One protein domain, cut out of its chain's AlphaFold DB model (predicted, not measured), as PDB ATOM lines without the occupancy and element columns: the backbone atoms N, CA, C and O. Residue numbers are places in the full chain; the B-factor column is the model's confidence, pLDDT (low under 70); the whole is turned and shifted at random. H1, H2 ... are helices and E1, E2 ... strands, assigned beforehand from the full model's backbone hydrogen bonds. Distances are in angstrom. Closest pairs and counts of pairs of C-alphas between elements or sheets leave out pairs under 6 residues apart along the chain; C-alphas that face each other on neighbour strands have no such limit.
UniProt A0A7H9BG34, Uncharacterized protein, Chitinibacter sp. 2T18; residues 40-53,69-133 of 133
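What this domain is: This is residues 40 to 53 and 69 to 133 of the 133 residues of an uncharacterized protein of Chitinibacter sp. 2T18 (UniProt A0A7H9BG34). Look first for a small, strongly twisted sheet of three strands, E1, E2 and E3, with one helix, H1, crossing one end of it near Ile 88, Val 91 and Leu 106. At the far end of the longest axis from H1 lie loose stretches with no named element, among them the ends at the cut, Ile 53 and Arg 69, while residues 109 to 115 stick out. The 79 printed residues have three named strands and then one named helix, a mixed class with under half of the residues in named elements; the sheet order is E1, E2, E3, antiparallel. The whole is only just loose, close to compact, with a radius of gyration of the C-alphas of 14.0 A and spans of 43 by 32 by 22 A.

Where its parts are: Start at C-alpha 40, (-26.832, -25.064, -18.668); residues 40 to 53 and 69 to 83 hold no named element. Find C-alpha 84 at (-23.024, -16.385, -26.657), where E1 begins, residues 84 to 88. E2 follows in residues 91 to 98, 21.9 A long, then E3 in residues 101 to 106, 16.2 A. H1, residues 115 to 127, runs 19.0 A to C-alpha 127 at (-26.116, -18.944, -6.435).

How they stand to each other: The strands form a meander, each the antiparallel neighbour of the one before. In the hairpin E1 and E2, find N 86 and O 93 within hydrogen-bond range at 3.0 A; in the hairpin E2 and E3, N 103 and O 96 at 2.8 A. H1 is on the sheet; the closest C-alphas of H1 and E2 are those of Asn 120 and Val 91, 6.4 A apart. On the local plane H1 runs across the strands, at 68 degrees to E2. In H1 every O i to N i+4 pair is within hydrogen-bond range.

The domain as a whole: The C-alphas farthest apart, of Ser 52 and Gly 115, are 43.5 A apart. Residues 54 to 68 are not printed, and C-alphas 53 and 69 stand 16.5 A apart across the cut. No link between named elements is long. Look for pLDDT under 70 at residues 108 to 111.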
ATOM      1  N   PHE A  40     -25.923 -26.134 -18.249       95.88
ATOM      2  CA  PHE A  40     -26.832 -25.064 -18.668       95.88
ATOM      3  C   PHE A  40     -28.072 -24.960 -17.779       95.88
ATOM      4  O   PHE A  40     -28.416 -23.856 -17.369       95.88
ATOM      5  N   GLU A  41     -28.691 -26.083 -17.416       94.88
ATOM      6  CA  GLU A  41     -29.824 -26.107 -16.485       94.88
ATOM      7  C   GLU A  41     -29.456 -25.484 -15.130       94.88
ATOM      8  O   GLU A  41     -30.154 -24.590 -14.651       94.88
ATOM      9  N   LYS A  42     -28.315 -25.880 -14.551       94.31
ATOM     10  CA  LYS A  42     -27.812 -25.332 -13.278       94.31
ATOM     11  C   LYS A  42     -27.506 -23.839 -13.337       94.31
ATOM     12  O   LYS A  42     -27.671 -23.147 -12.338       94.31
ATOM     13  N   LEU A  43     -27.057 -23.351 -14.490       94.88
ATOM     14  CA  LEU A  43     -26.772 -21.936 -14.724       94.88
ATOM     15  C   LEU A  43     -28.021 -21.126 -15.115       94.88
ATOM     16  O   LEU A  43     -27.926 -19.913 -15.288       94.88
ATOM     17  N   GLY A  44     -29.181 -21.768 -15.296       93.94
ATOM     18  CA  GLY A  44     -30.389 -21.114 -15.807       93.94
ATOM     19  C   GLY A  44     -30.292 -20.693 -17.280       93.94
ATOM     20  O   GLY A  44     -31.062 -19.850 -17.734       93.94
ATOM     21  N   VAL A  45     -29.359 -21.270 -18.042       94.81
ATOM     22  CA  VAL A  45     -29.128 -20.962 -19.458       94.81
ATOM     23  C   VAL A  45     -30.036 -21.832 -20.322       94.81
ATOM     24  O   VAL A  45     -30.008 -23.061 -20.263       94.81
ATOM     25  N   LYS A  46     -30.840 -21.206 -21.184       92.81
ATOM     26  CA  LYS A  46     -31.733 -21.938 -22.089       92.81
ATOM     27  C   LYS A  46     -30.965 -22.482 -23.294       92.81
ATOM     28  O   LYS A  46     -30.618 -21.740 -24.208       92.81
ATOM     29  N   ALA A  47     -30.767 -23.796 -23.331       93.94
ATOM     30  CA  ALA A  47     -30.162 -24.468 -24.473       93.94
ATOM     31  C   ALA A  47     -31.091 -24.454 -25.700       93.94
ATOM     32  O   ALA A  47     -32.274 -24.794 -25.603       93.94
ATOM     33  N   LYS A  48     -30.541 -24.141 -26.877       94.38
ATOM     34  CA  LYS A  48     -31.214 -24.341 -28.166       94.38
ATOM     35  C   LYS A  48     -30.609 -25.554 -28.863       94.38
ATOM     36  O   LYS A  48     -29.433 -25.555 -29.216       94.38
ATOM     37  N   ILE A  49     -31.420 -26.600 -29.009       94.69
ATOM     38  CA  ILE A  49     -31.009 -27.903 -29.537       94.69
ATOM     39  C   ILE A  49     -31.697 -28.124 -30.882       94.69
ATOM     40  O   ILE A  49     -32.920 -28.038 -30.973       94.69
ATOM     41  N   HIS A  50     -30.917 -28.443 -31.909       93.31
ATOM     42  CA  HIS A  50     -31.424 -28.813 -33.227       93.31
ATOM     43  C   HIS A  50     -31.666 -30.322 -33.317       93.31
ATOM     44  O   HIS A  50     -30.908 -31.123 -32.767       93.31
ATOM     45  N   SER A  51     -32.723 -30.719 -34.028       91.75
ATOM     46  CA  SER A  51     -33.052 -32.129 -34.293       91.75
ATOM     47  C   SER A  51     -32.163 -32.765 -35.364       91.75
ATOM     48  O   SER A  51     -32.011 -33.982 -35.403       91.75
ATOM     49  N   SER A  52     -31.579 -31.945 -36.234       91.56
ATOM     50  CA  SER A  52     -30.679 -32.330 -37.322       91.56
ATOM     51  C   SER A  52     -29.592 -31.271 -37.477       91.56
ATOM     52  O   SER A  52     -29.706 -30.191 -36.902       91.56
ATOM     53  N   ILE A  53     -28.542 -31.558 -38.250       88.12
ATOM     54  CA  ILE A  53     -27.522 -30.555 -38.581       88.12
ATOM     55  C   ILE A  53     -28.220 -29.397 -39.319       88.12
ATOM     56  O   ILE A  53     -28.781 -29.637 -40.391       88.12
ATOM     57  N   ARG A  69     -25.629 -13.941 -40.040       85.69
ATOM     58  CA  ARG A  69     -26.327 -14.112 -38.751       85.69
ATOM     59  C   ARG A  69     -27.407 -15.201 -38.751       85.69
ATOM     60  O   ARG A  69     -27.889 -15.545 -37.675       85.69
ATOM     61  N   LYS A  70     -27.810 -15.728 -39.913       88.00
ATOM     62  CA  LYS A  70     -28.789 -16.824 -40.002       88.00
ATOM     63  C   LYS A  70     -28.173 -18.182 -39.682       88.00
ATOM     64  O   LYS A  70     -28.899 -19.070 -39.242       88.00
ATOM     65  N   PHE A  71     -26.867 -18.347 -39.893       90.38
ATOM     66  CA  PHE A  71     -26.199 -19.615 -39.624       90.38
ATOM     67  C   PHE A  71     -26.012 -19.793 -38.113       90.38
ATOM     68  O   PHE A  71     -25.346 -18.970 -37.477       90.38
ATOM     69  N   PRO A  72     -26.579 -20.851 -37.511       90.44
ATOM     70  CA  PRO A  72     -26.402 -21.106 -36.094       90.44
ATOM     71  C   PRO A  72     -24.948 -21.473 -35.804       90.44
ATOM     72  O   PRO A  72     -24.356 -22.324 -36.471       90.44
ATOM     73  N   ASN A  73     -24.392 -20.850 -34.768       90.81
ATOM     74  CA  ASN A  73     -23.068 -21.180 -34.265       90.81
ATOM     75  C   ASN A  73     -23.188 -22.380 -33.324       90.81
ATOM     76  O   ASN A  73     -23.711 -22.240 -32.222       90.81
ATOM     77  N   LEU A  74     -22.764 -23.560 -33.765       92.44
ATOM     78  CA  LEU A  74     -22.886 -24.786 -32.981       92.44
ATOM     79  C   LEU A  74     -21.688 -24.990 -32.055       92.44
ATOM     80  O   LEU A  74     -20.552 -24.641 -32.374       92.44
ATOM     81  N   ILE A  75     -21.940 -25.615 -30.908       92.62
ATOM     82  CA  ILE A  75     -20.885 -26.161 -30.057       92.62
ATOM     83  C   ILE A  75     -20.202 -27.297 -30.832       92.62
ATOM     84  O   ILE A  75     -20.909 -28.177 -31.336       92.62
ATOM     85  N   PRO A  76     -18.859 -27.312 -30.945       87.88
ATOM     86  CA  PRO A  76     -18.150 -28.333 -31.710       87.88
ATOM     87  C   PRO A  76     -18.590 -29.758 -31.346       87.88
ATOM     88  O   PRO A  76     -18.627 -30.139 -30.177       87.88
ATOM     89  N   GLY A  77     -18.961 -30.548 -32.358       84.50
ATOM     90  CA  GLY A  77     -19.413 -31.933 -32.178       84.50
ATOM     91  C   GLY A  77     -20.827 -32.102 -31.603       84.50
ATOM     92  O   GLY A  77     -21.238 -33.233 -31.347       84.50
ATOM     93  N   CYS A  78     -21.591 -31.022 -31.410       88.00
ATOM     94  CA  CYS A  78     -22.948 -31.053 -30.863       88.00
ATOM     95  C   CYS A  78     -23.959 -30.337 -31.777       88.00
ATOM     96  O   CYS A  78     -23.635 -29.385 -32.476       88.00
ATOM     97  N   LEU A  79     -25.232 -30.737 -31.699       93.00
ATOM     98  CA  LEU A  79     -26.363 -30.016 -32.315       93.00
ATOM     99  C   LEU A  79     -26.933 -28.927 -31.389       93.00
ATOM    100  O   LEU A  79     -28.133 -28.662 -31.390       93.00
ATOM    101  N   ILE A  80     -26.090 -28.356 -30.533       93.88
ATOM    102  CA  ILE A  80     -26.470 -27.336 -29.553       93.88
ATOM    103  C   ILE A  80     -25.861 -26.016 -30.010       93.88
ATOM    104  O   ILE A  80     -24.688 -25.994 -30.377       93.88
ATOM    105  N   GLU A  81     -26.632 -24.932 -30.001       94.62
ATOM    106  CA  GLU A  81     -26.088 -23.601 -30.282       94.62
ATOM    107  C   GLU A  81     -25.198 -23.102 -29.136       94.62
ATOM    108  O   GLU A  81     -25.483 -23.322 -27.958       94.62
ATOM    109  N   GLN A  82     -24.126 -22.397 -29.493       94.69
ATOM    110  CA  GLN A  82     -23.338 -21.582 -28.577       94.69
ATOM    111  C   GLN A  82     -24.266 -20.562 -27.909       94.69
ATOM    112  O   GLN A  82     -24.949 -19.832 -28.633       94.69
ATOM    113  N   PRO A  83     -24.286 -20.451 -26.569       94.44
ATOM    114  CA  PRO A  83     -25.172 -19.490 -25.919       94.44
ATOM    115  C   PRO A  83     -24.800 -18.041 -26.265       94.44
ATOM    116  O   PRO A  83     -25.683 -17.219 -26.498       94.44
ATOM    117  N   GLY A  84     -23.500 -17.729 -26.348       93.19
ATOM    118  CA  GLY A  84     -23.024 -16.385 -26.657       93.19
ATOM    119  C   GLY A  84     -23.432 -15.375 -25.582       93.19
ATOM    120  O   GLY A  84     -23.293 -15.649 -24.390       93.19
ATOM    121  N   ASN A  85     -23.921 -14.204 -26.002       92.12
ATOM    122  CA  ASN A  85     -24.431 -13.180 -25.086       92.12
ATOM    123  C   ASN A  85     -25.774 -13.625 -24.497       92.12
ATOM    124  O   ASN A  85     -26.760 -13.749 -25.224       92.12
ATOM    125  N   CYS A  86     -25.805 -13.851 -23.189       93.19
ATOM    126  CA  CYS A  86     -26.996 -14.277 -22.462       93.19
ATOM    127  C   CYS A  86     -26.934 -13.800 -21.003       93.19
ATOM    128  O   CYS A  86     -26.105 -12.962 -20.653       93.19
ATOM    129  N   GLU A  87     -27.824 -14.315 -20.159       94.75
ATOM    130  CA  GLU A  87     -27.874 -13.987 -18.738       94.75
ATOM    131  C   GLU A  87     -27.756 -15.258 -17.894       94.75
ATOM    132  O   GLU A  87     -28.360 -16.284 -18.212       94.75
ATOM    133  N   ILE A  88     -27.007 -15.167 -16.796       94.88
ATOM    134  CA  ILE A  88     -26.980 -16.160 -15.718       94.88
ATOM    135  C   ILE A  88     -27.504 -15.459 -14.467       94.88
ATOM    136  O   ILE A  88     -26.940 -14.456 -14.043       94.88
ATOM    137  N   PHE A  89     -28.598 -15.959 -13.886       93.88
ATOM    138  CA  PHE A  89     -29.237 -15.371 -12.694       93.88
ATOM    139  C   PHE A  89     -29.507 -13.851 -12.808       93.88
ATOM    140  O   PHE A  89     -29.357 -13.109 -11.839       93.88
ATOM    141  N   GLY A  90     -29.886 -13.381 -14.004       91.94
ATOM    142  CA  GLY A  90     -30.146 -11.963 -14.297       91.94
ATOM    143  C   GLY A  90     -28.894 -11.103 -14.506       91.94
ATOM    144  O   GLY A  90     -29.007  -9.887 -14.638       91.94
ATOM    145  N   VAL A  91     -27.703 -11.708 -14.534       93.56
ATOM    146  CA  VAL A  91     -26.434 -11.026 -14.807       93.56
ATOM    147  C   VAL A  91     -26.022 -11.270 -16.264       93.56
ATOM    148  O   VAL A  91     -25.870 -12.435 -16.649       93.56
ATOM    149  N   PRO A  92     -25.797 -10.214 -17.070       92.50
ATOM    150  CA  PRO A  92     -25.310 -10.351 -18.439       92.50
ATOM    151  C   PRO A  92     -23.919 -10.987 -18.489       92.50
ATOM    152  O   PRO A  92     -22.991 -10.526 -17.826       92.50
ATOM    153  N   VAL A  93     -23.765 -12.023 -19.307       93.31
ATOM    154  CA  VAL A  93     -22.510 -12.755 -19.509       93.31
ATOM    155  C   VAL A  93     -22.322 -13.114 -20.979       93.31
ATOM    156  O   VAL A  93     -23.276 -13.207 -21.754       93.31
ATOM    157  N   TYR A  94     -21.078 -13.397 -21.352       93.94
ATOM    158  CA  TYR A  94     -20.769 -14.099 -22.591       93.94
ATOM    159  C   TYR A  94     -20.335 -15.533 -22.281       93.94
ATOM    160  O   TYR A  94     -19.411 -15.741 -21.498       93.94
ATOM    161  N   ILE A  95     -20.990 -16.520 -22.897       95.12
ATOM    162  CA  ILE A  95     -20.653 -17.939 -22.743       95.12
ATOM    163  C   ILE A  95     -20.151 -18.502 -24.067       95.12
ATOM    164  O   ILE A  95     -20.827 -18.413 -25.095       95.12
ATOM    165  N   HIS A  96     -18.994 -19.156 -24.021       95.06
ATOM    166  CA  HIS A  96     -18.416 -19.851 -25.161       95.06
ATOM    167  C   HIS A  96     -17.969 -21.259 -24.782       95.06
ATOM    168  O   HIS A  96     -17.303 -21.457 -23.769       95.06
ATOM    169  N   CYS A  97     -18.340 -22.237 -25.601       95.06
ATOM    170  CA  CYS A  97     -18.041 -23.644 -25.373       95.06
ATOM    171  C   CYS A  97     -17.081 -24.149 -26.446       95.06
ATOM    172  O   CYS A  97     -17.443 -24.237 -27.618       95.06
ATOM    173  N   GLU A  98     -15.878 -24.542 -26.054       93.12
ATOM    174  CA  GLU A  98     -14.867 -25.057 -26.976       93.12
ATOM    175  C   GLU A  98     -13.977 -26.065 -26.248       93.12
ATOM    176  O   GLU A  98     -13.768 -25.942 -25.045       93.12
ATOM    177  N   HIS A  99     -13.460 -27.074 -26.952       91.19
ATOM    178  CA  HIS A  99     -12.504 -28.037 -26.388       91.19
ATOM    179  C   HIS A  99     -12.944 -28.677 -25.054       91.19
ATOM    180  O   HIS A  99     -12.120 -28.906 -24.173       91.19
ATOM    181  N   SER A 100     -14.238 -28.988 -24.897       93.25
ATOM    182  CA  SER A 100     -14.803 -29.544 -23.651       93.25
ATOM    183  C   SER A 100     -14.748 -28.597 -22.440       93.25
ATOM    184  O   SER A 100     -14.842 -29.037 -21.296       93.25
ATOM    185  N   ILE A 101     -14.605 -27.291 -22.682       95.44
ATOM    186  CA  ILE A 101     -14.613 -26.235 -21.669       95.44
ATOM    187  C   ILE A 101     -15.720 -25.242 -22.007       95.44
ATOM    188  O   ILE A 101     -15.821 -24.745 -23.130       95.44
ATOM    189  N   LEU A 102     -16.577 -24.972 -21.030       95.88
ATOM    190  CA  LEU A 102     -17.532 -23.879 -21.046       95.88
ATOM    191  C   LEU A 102     -16.870 -22.713 -20.314       95.88
ATOM    192  O   LEU A 102     -16.593 -22.803 -19.118       95.88
ATOM    193  N   ARG A 103     -16.605 -21.628 -21.037       95.88
ATOM    194  CA  ARG A 103     -16.064 -20.381 -20.496       95.88
ATOM    195  C   ARG A 103     -17.181 -19.362 -20.353       95.88
ATOM    196  O   ARG A 103     -17.943 -19.153 -21.295       95.88
ATOM    197  N   ILE A 104     -17.249 -18.729 -19.190       95.25
ATOM    198  CA  ILE A 104     -18.173 -17.642 -18.869       95.25
ATOM    199  C   ILE A 104     -17.333 -16.407 -18.606       95.25
ATOM    200  O   ILE A 104     -16.479 -16.424 -17.720       95.25
ATOM    201  N   SER A 105     -17.598 -15.350 -19.357       92.62
ATOM    202  CA  SER A 105     -16.896 -14.078 -19.264       92.62
ATOM    203  C   SER A 105     -17.860 -12.979 -18.828       92.62
ATOM    204  O   SER A 105     -18.910 -12.772 -19.443       92.62
ATOM    205  N   LEU A 106     -17.474 -12.259 -17.778       89.75
ATOM    206  CA  LEU A 106     -18.037 -10.969 -17.385       89.75
ATOM    207  C   LEU A 106     -17.125  -9.858 -17.920       89.75
ATOM    208  O   LEU A 106     -15.901  -9.994 -17.874       89.75
ATOM    209  N   CYS A 107     -17.734  -8.779 -18.421       74.75
ATOM    210  CA  CYS A 107     -17.057  -7.683 -19.121       74.75
ATOM    211  C   CYS A 107     -16.211  -8.158 -20.331       74.75
ATOM    212  O   CYS A 107     -14.988  -8.075 -20.318       74.75
ATOM    213  N   PRO A 108     -16.830  -8.686 -21.406       59.78
ATOM    214  CA  PRO A 108     -16.089  -9.105 -22.601       59.78
ATOM    215  C   PRO A 108     -15.600  -7.926 -23.469       59.78
ATOM    216  O   PRO A 108     -14.967  -8.146 -24.502       59.78
ATOM    217  N   SER A 109     -15.933  -6.681 -23.112       60.31
ATOM    218  CA  SER A 109     -15.578  -5.472 -23.864       60.31
ATOM    219  C   SER A 109     -14.314  -4.807 -23.319       60.31
ATOM    220  O   SER A 109     -14.084  -4.813 -22.119       60.31
ATOM    221  N   ALA A 110     -13.537  -4.176 -24.205       57.28
ATOM    222  CA  ALA A 110     -12.319  -3.437 -23.873       57.28
ATOM    223  C   ALA A 110     -12.535  -2.436 -22.722       57.28
ATOM    224  O   ALA A 110     -13.209  -1.421 -22.909       57.28
ATOM    225  N   GLY A 111     -11.971  -2.714 -21.548       65.56
ATOM    226  CA  GLY A 111     -12.071  -1.844 -20.382       65.56
ATOM    227  C   GLY A 111     -11.448  -2.458 -19.131       65.56
ATOM    228  O   GLY A 111     -11.117  -3.644 -19.107       65.56
ATOM    229  N   ASP A 112     -11.286  -1.623 -18.108       79.62
ATOM    230  CA  ASP A 112     -10.874  -2.052 -16.772       79.62
ATOM    231  C   ASP A 112     -12.055  -2.707 -16.045       79.62
ATOM    232  O   ASP A 112     -13.203  -2.270 -16.181       79.62
ATOM    233  N   ILE A 113     -11.779  -3.721 -15.221       84.44
ATOM    234  CA  ILE A 113     -12.811  -4.338 -14.380       84.44
ATOM    235  C   ILE A 113     -13.317  -3.336 -13.343       84.44
ATOM    236  O   ILE A 113     -12.558  -2.772 -12.549       84.44
ATOM    237  N   THR A 114     -14.632  -3.151 -13.302       87.75
ATOM    238  CA  THR A 114     -15.282  -2.235 -12.367       87.75
ATOM    239  C   THR A 114     -15.690  -2.940 -11.072       87.75
ATOM    240  O   THR A 114     -15.765  -4.167 -10.964       87.75
ATOM    241  N   GLY A 115     -16.024  -2.152 -10.047       87.50
ATOM    242  CA  GLY A 115     -16.612  -2.695  -8.820       87.50
ATOM    243  C   GLY A 115     -17.984  -3.351  -9.035       87.50
ATOM    244  O   GLY A 115     -18.389  -4.179  -8.220       87.50
ATOM    245  N   GLU A 116     -18.698  -2.996 -10.107       89.50
ATOM    246  CA  GLU A 116     -19.967  -3.621 -10.484       89.50
ATOM    247  C   GLU A 116     -19.745  -5.026 -11.049       89.50
ATOM    248  O   GLU A 116     -20.419  -5.959 -10.621       89.50
ATOM    249  N   ASP A 117     -18.722  -5.215 -11.882       90.12
ATOM    250  CA  ASP A 117     -18.353  -6.531 -12.417       90.12
ATOM    251  C   ASP A 117     -18.003  -7.523 -11.301       90.12
ATOM    252  O   ASP A 117     -18.424  -8.680 -11.321       90.12
ATOM    253  N   ILE A 118     -17.293  -7.057 -10.267       91.12
ATOM    254  CA  ILE A 118     -16.973  -7.876  -9.090       91.12
ATOM    255  C   ILE A 118     -18.247  -8.255  -8.323       91.12
ATOM    256  O   ILE A 118     -18.378  -9.401  -7.889       91.12
ATOM    257  N   LYS A 119     -19.194  -7.325  -8.148       92.31
ATOM    258  CA  LYS A 119     -20.482  -7.612  -7.489       92.31
ATOM    259  C   LYS A 119     -21.316  -8.603  -8.297       92.31
ATOM    260  O   LYS A 119     -21.917  -9.502  -7.715       92.31
ATOM    261  N   ASN A 120     -21.314  -8.464  -9.617       93.19
ATOM    262  CA  ASN A 120     -21.986  -9.368 -10.541       93.19
ATOM    263  C   ASN A 120     -21.406 -10.783 -10.443       93.19
ATOM    264  O   ASN A 120     -22.155 -11.738 -10.238       93.19
ATOM    265  N   ALA A 121     -20.076 -10.914 -10.465       93.50
ATOM    266  CA  ALA A 121     -19.401 -12.189 -10.238       93.50
ATOM    267  C   ALA A 121     -19.773 -12.791  -8.873       93.50
ATOM    268  O   ALA A 121     -20.197 -13.939  -8.806       93.50
ATOM    269  N   GLN A 122     -19.708 -12.004  -7.792       94.00
ATOM    270  CA  GLN A 122     -20.091 -12.453  -6.445       94.00
ATOM    271  C   GLN A 122     -21.548 -12.928  -6.372       94.00
ATOM    272  O   GLN A 122     -21.832 -13.919  -5.701       94.00
ATOM    273  N   SER A 123     -22.465 -12.240  -7.057       94.00
ATOM    274  CA  SER A 123     -23.878 -12.624  -7.127       94.00
ATOM    275  C   SER A 123     -24.054 -13.984  -7.801       94.00
ATOM    276  O   SER A 123     -24.760 -14.845  -7.272       94.00
ATOM    277  N   ILE A 124     -23.361 -14.222  -8.921       94.50
ATOM    278  CA  ILE A 124     -23.376 -15.527  -9.591       94.50
ATOM    279  C   ILE A 124     -22.794 -16.602  -8.666       94.50
ATOM    280  O   ILE A 124     -23.434 -17.628  -8.448       94.50
ATOM    281  N   GLU A 125     -21.623 -16.375  -8.065       94.00
ATOM    282  CA  GLU A 125     -20.993 -17.368  -7.181       94.00
ATOM    283  C   GLU A 125     -21.854 -17.723  -5.964       94.00
ATOM    284  O   GLU A 125     -21.860 -18.876  -5.538       94.00
ATOM    285  N   ALA A 126     -22.613 -16.767  -5.423       93.12
ATOM    286  CA  ALA A 126     -23.527 -17.018  -4.314       93.12
ATOM    287  C   ALA A 126     -24.632 -18.024  -4.685       93.12
ATOM    288  O   ALA A 126     -24.968 -18.880  -3.867       93.12
ATOM    289  N   HIS A 127     -25.146 -17.969  -5.919       92.12
ATOM    290  CA  HIS A 127     -26.116 -18.944  -6.435       92.12
ATOM    291  C   HIS A 127     -25.480 -20.310  -6.722       92.12
ATOM    292  O   HIS A 127     -26.159 -21.332  -6.662       92.12
ATOM    293  N   LEU A 128     -24.178 -20.335  -7.015       90.44
ATOM    294  CA  LEU A 128     -23.421 -21.558  -7.284       90.44
ATOM    295  C   LEU A 128     -22.841 -22.208  -6.025       90.44
ATOM    296  O   LEU A 128     -22.223 -23.270  -6.111       90.44
ATOM    297  N   ASN A 129     -23.032 -21.612  -4.850       87.81
ATOM    298  CA  ASN A 129     -22.488 -22.152  -3.616       87.81
ATOM    299  C   ASN A 129     -23.077 -23.544  -3.319       87.81
ATOM    300  O   ASN A 129     -24.285 -23.704  -3.157       87.81
ATOM    301  N   GLY A 130     -22.212 -24.559  -3.249       81.00
ATOM    302  CA  GLY A 130     -22.612 -25.959  -3.071       81.00
ATOM    303  C   GLY A 130     -23.065 -26.671  -4.353       81.00
ATOM    304  O   GLY A 130     -23.424 -27.846  -4.293       81.00
ATOM    305  N   VAL A 131     -23.021 -26.004  -5.510       83.62
ATOM    306  CA  VAL A 131     -23.297 -26.615  -6.814       83.62
ATOM    307  C   VAL A 131     -22.037 -27.315  -7.329       83.62
ATOM    308  O   VAL A 131     -20.964 -26.724  -7.429       83.62
ATOM    309  N   THR A 132     -22.169 -28.593  -7.674       79.62
ATOM    310  CA  THR A 132     -21.148 -29.374  -8.393       79.62
ATOM    311  C   THR A 132     -21.508 -29.454  -9.870       79.62
ATOM    312  O   THR A 132     -22.693 -29.458 -10.190       79.62
ATOM    313  N   PHE A 133     -20.539 -29.513 -10.782       79.25
ATOM    314  CA  PHE A 133     -20.778 -29.603 -12.231       79.25
ATOM    315  C   PHE A 133     -20.411 -30.980 -12.783       79.25
ATOM    316  O   PHE A 133     -19.463 -31.585 -12.236       79.25
TER     317      PHE A 133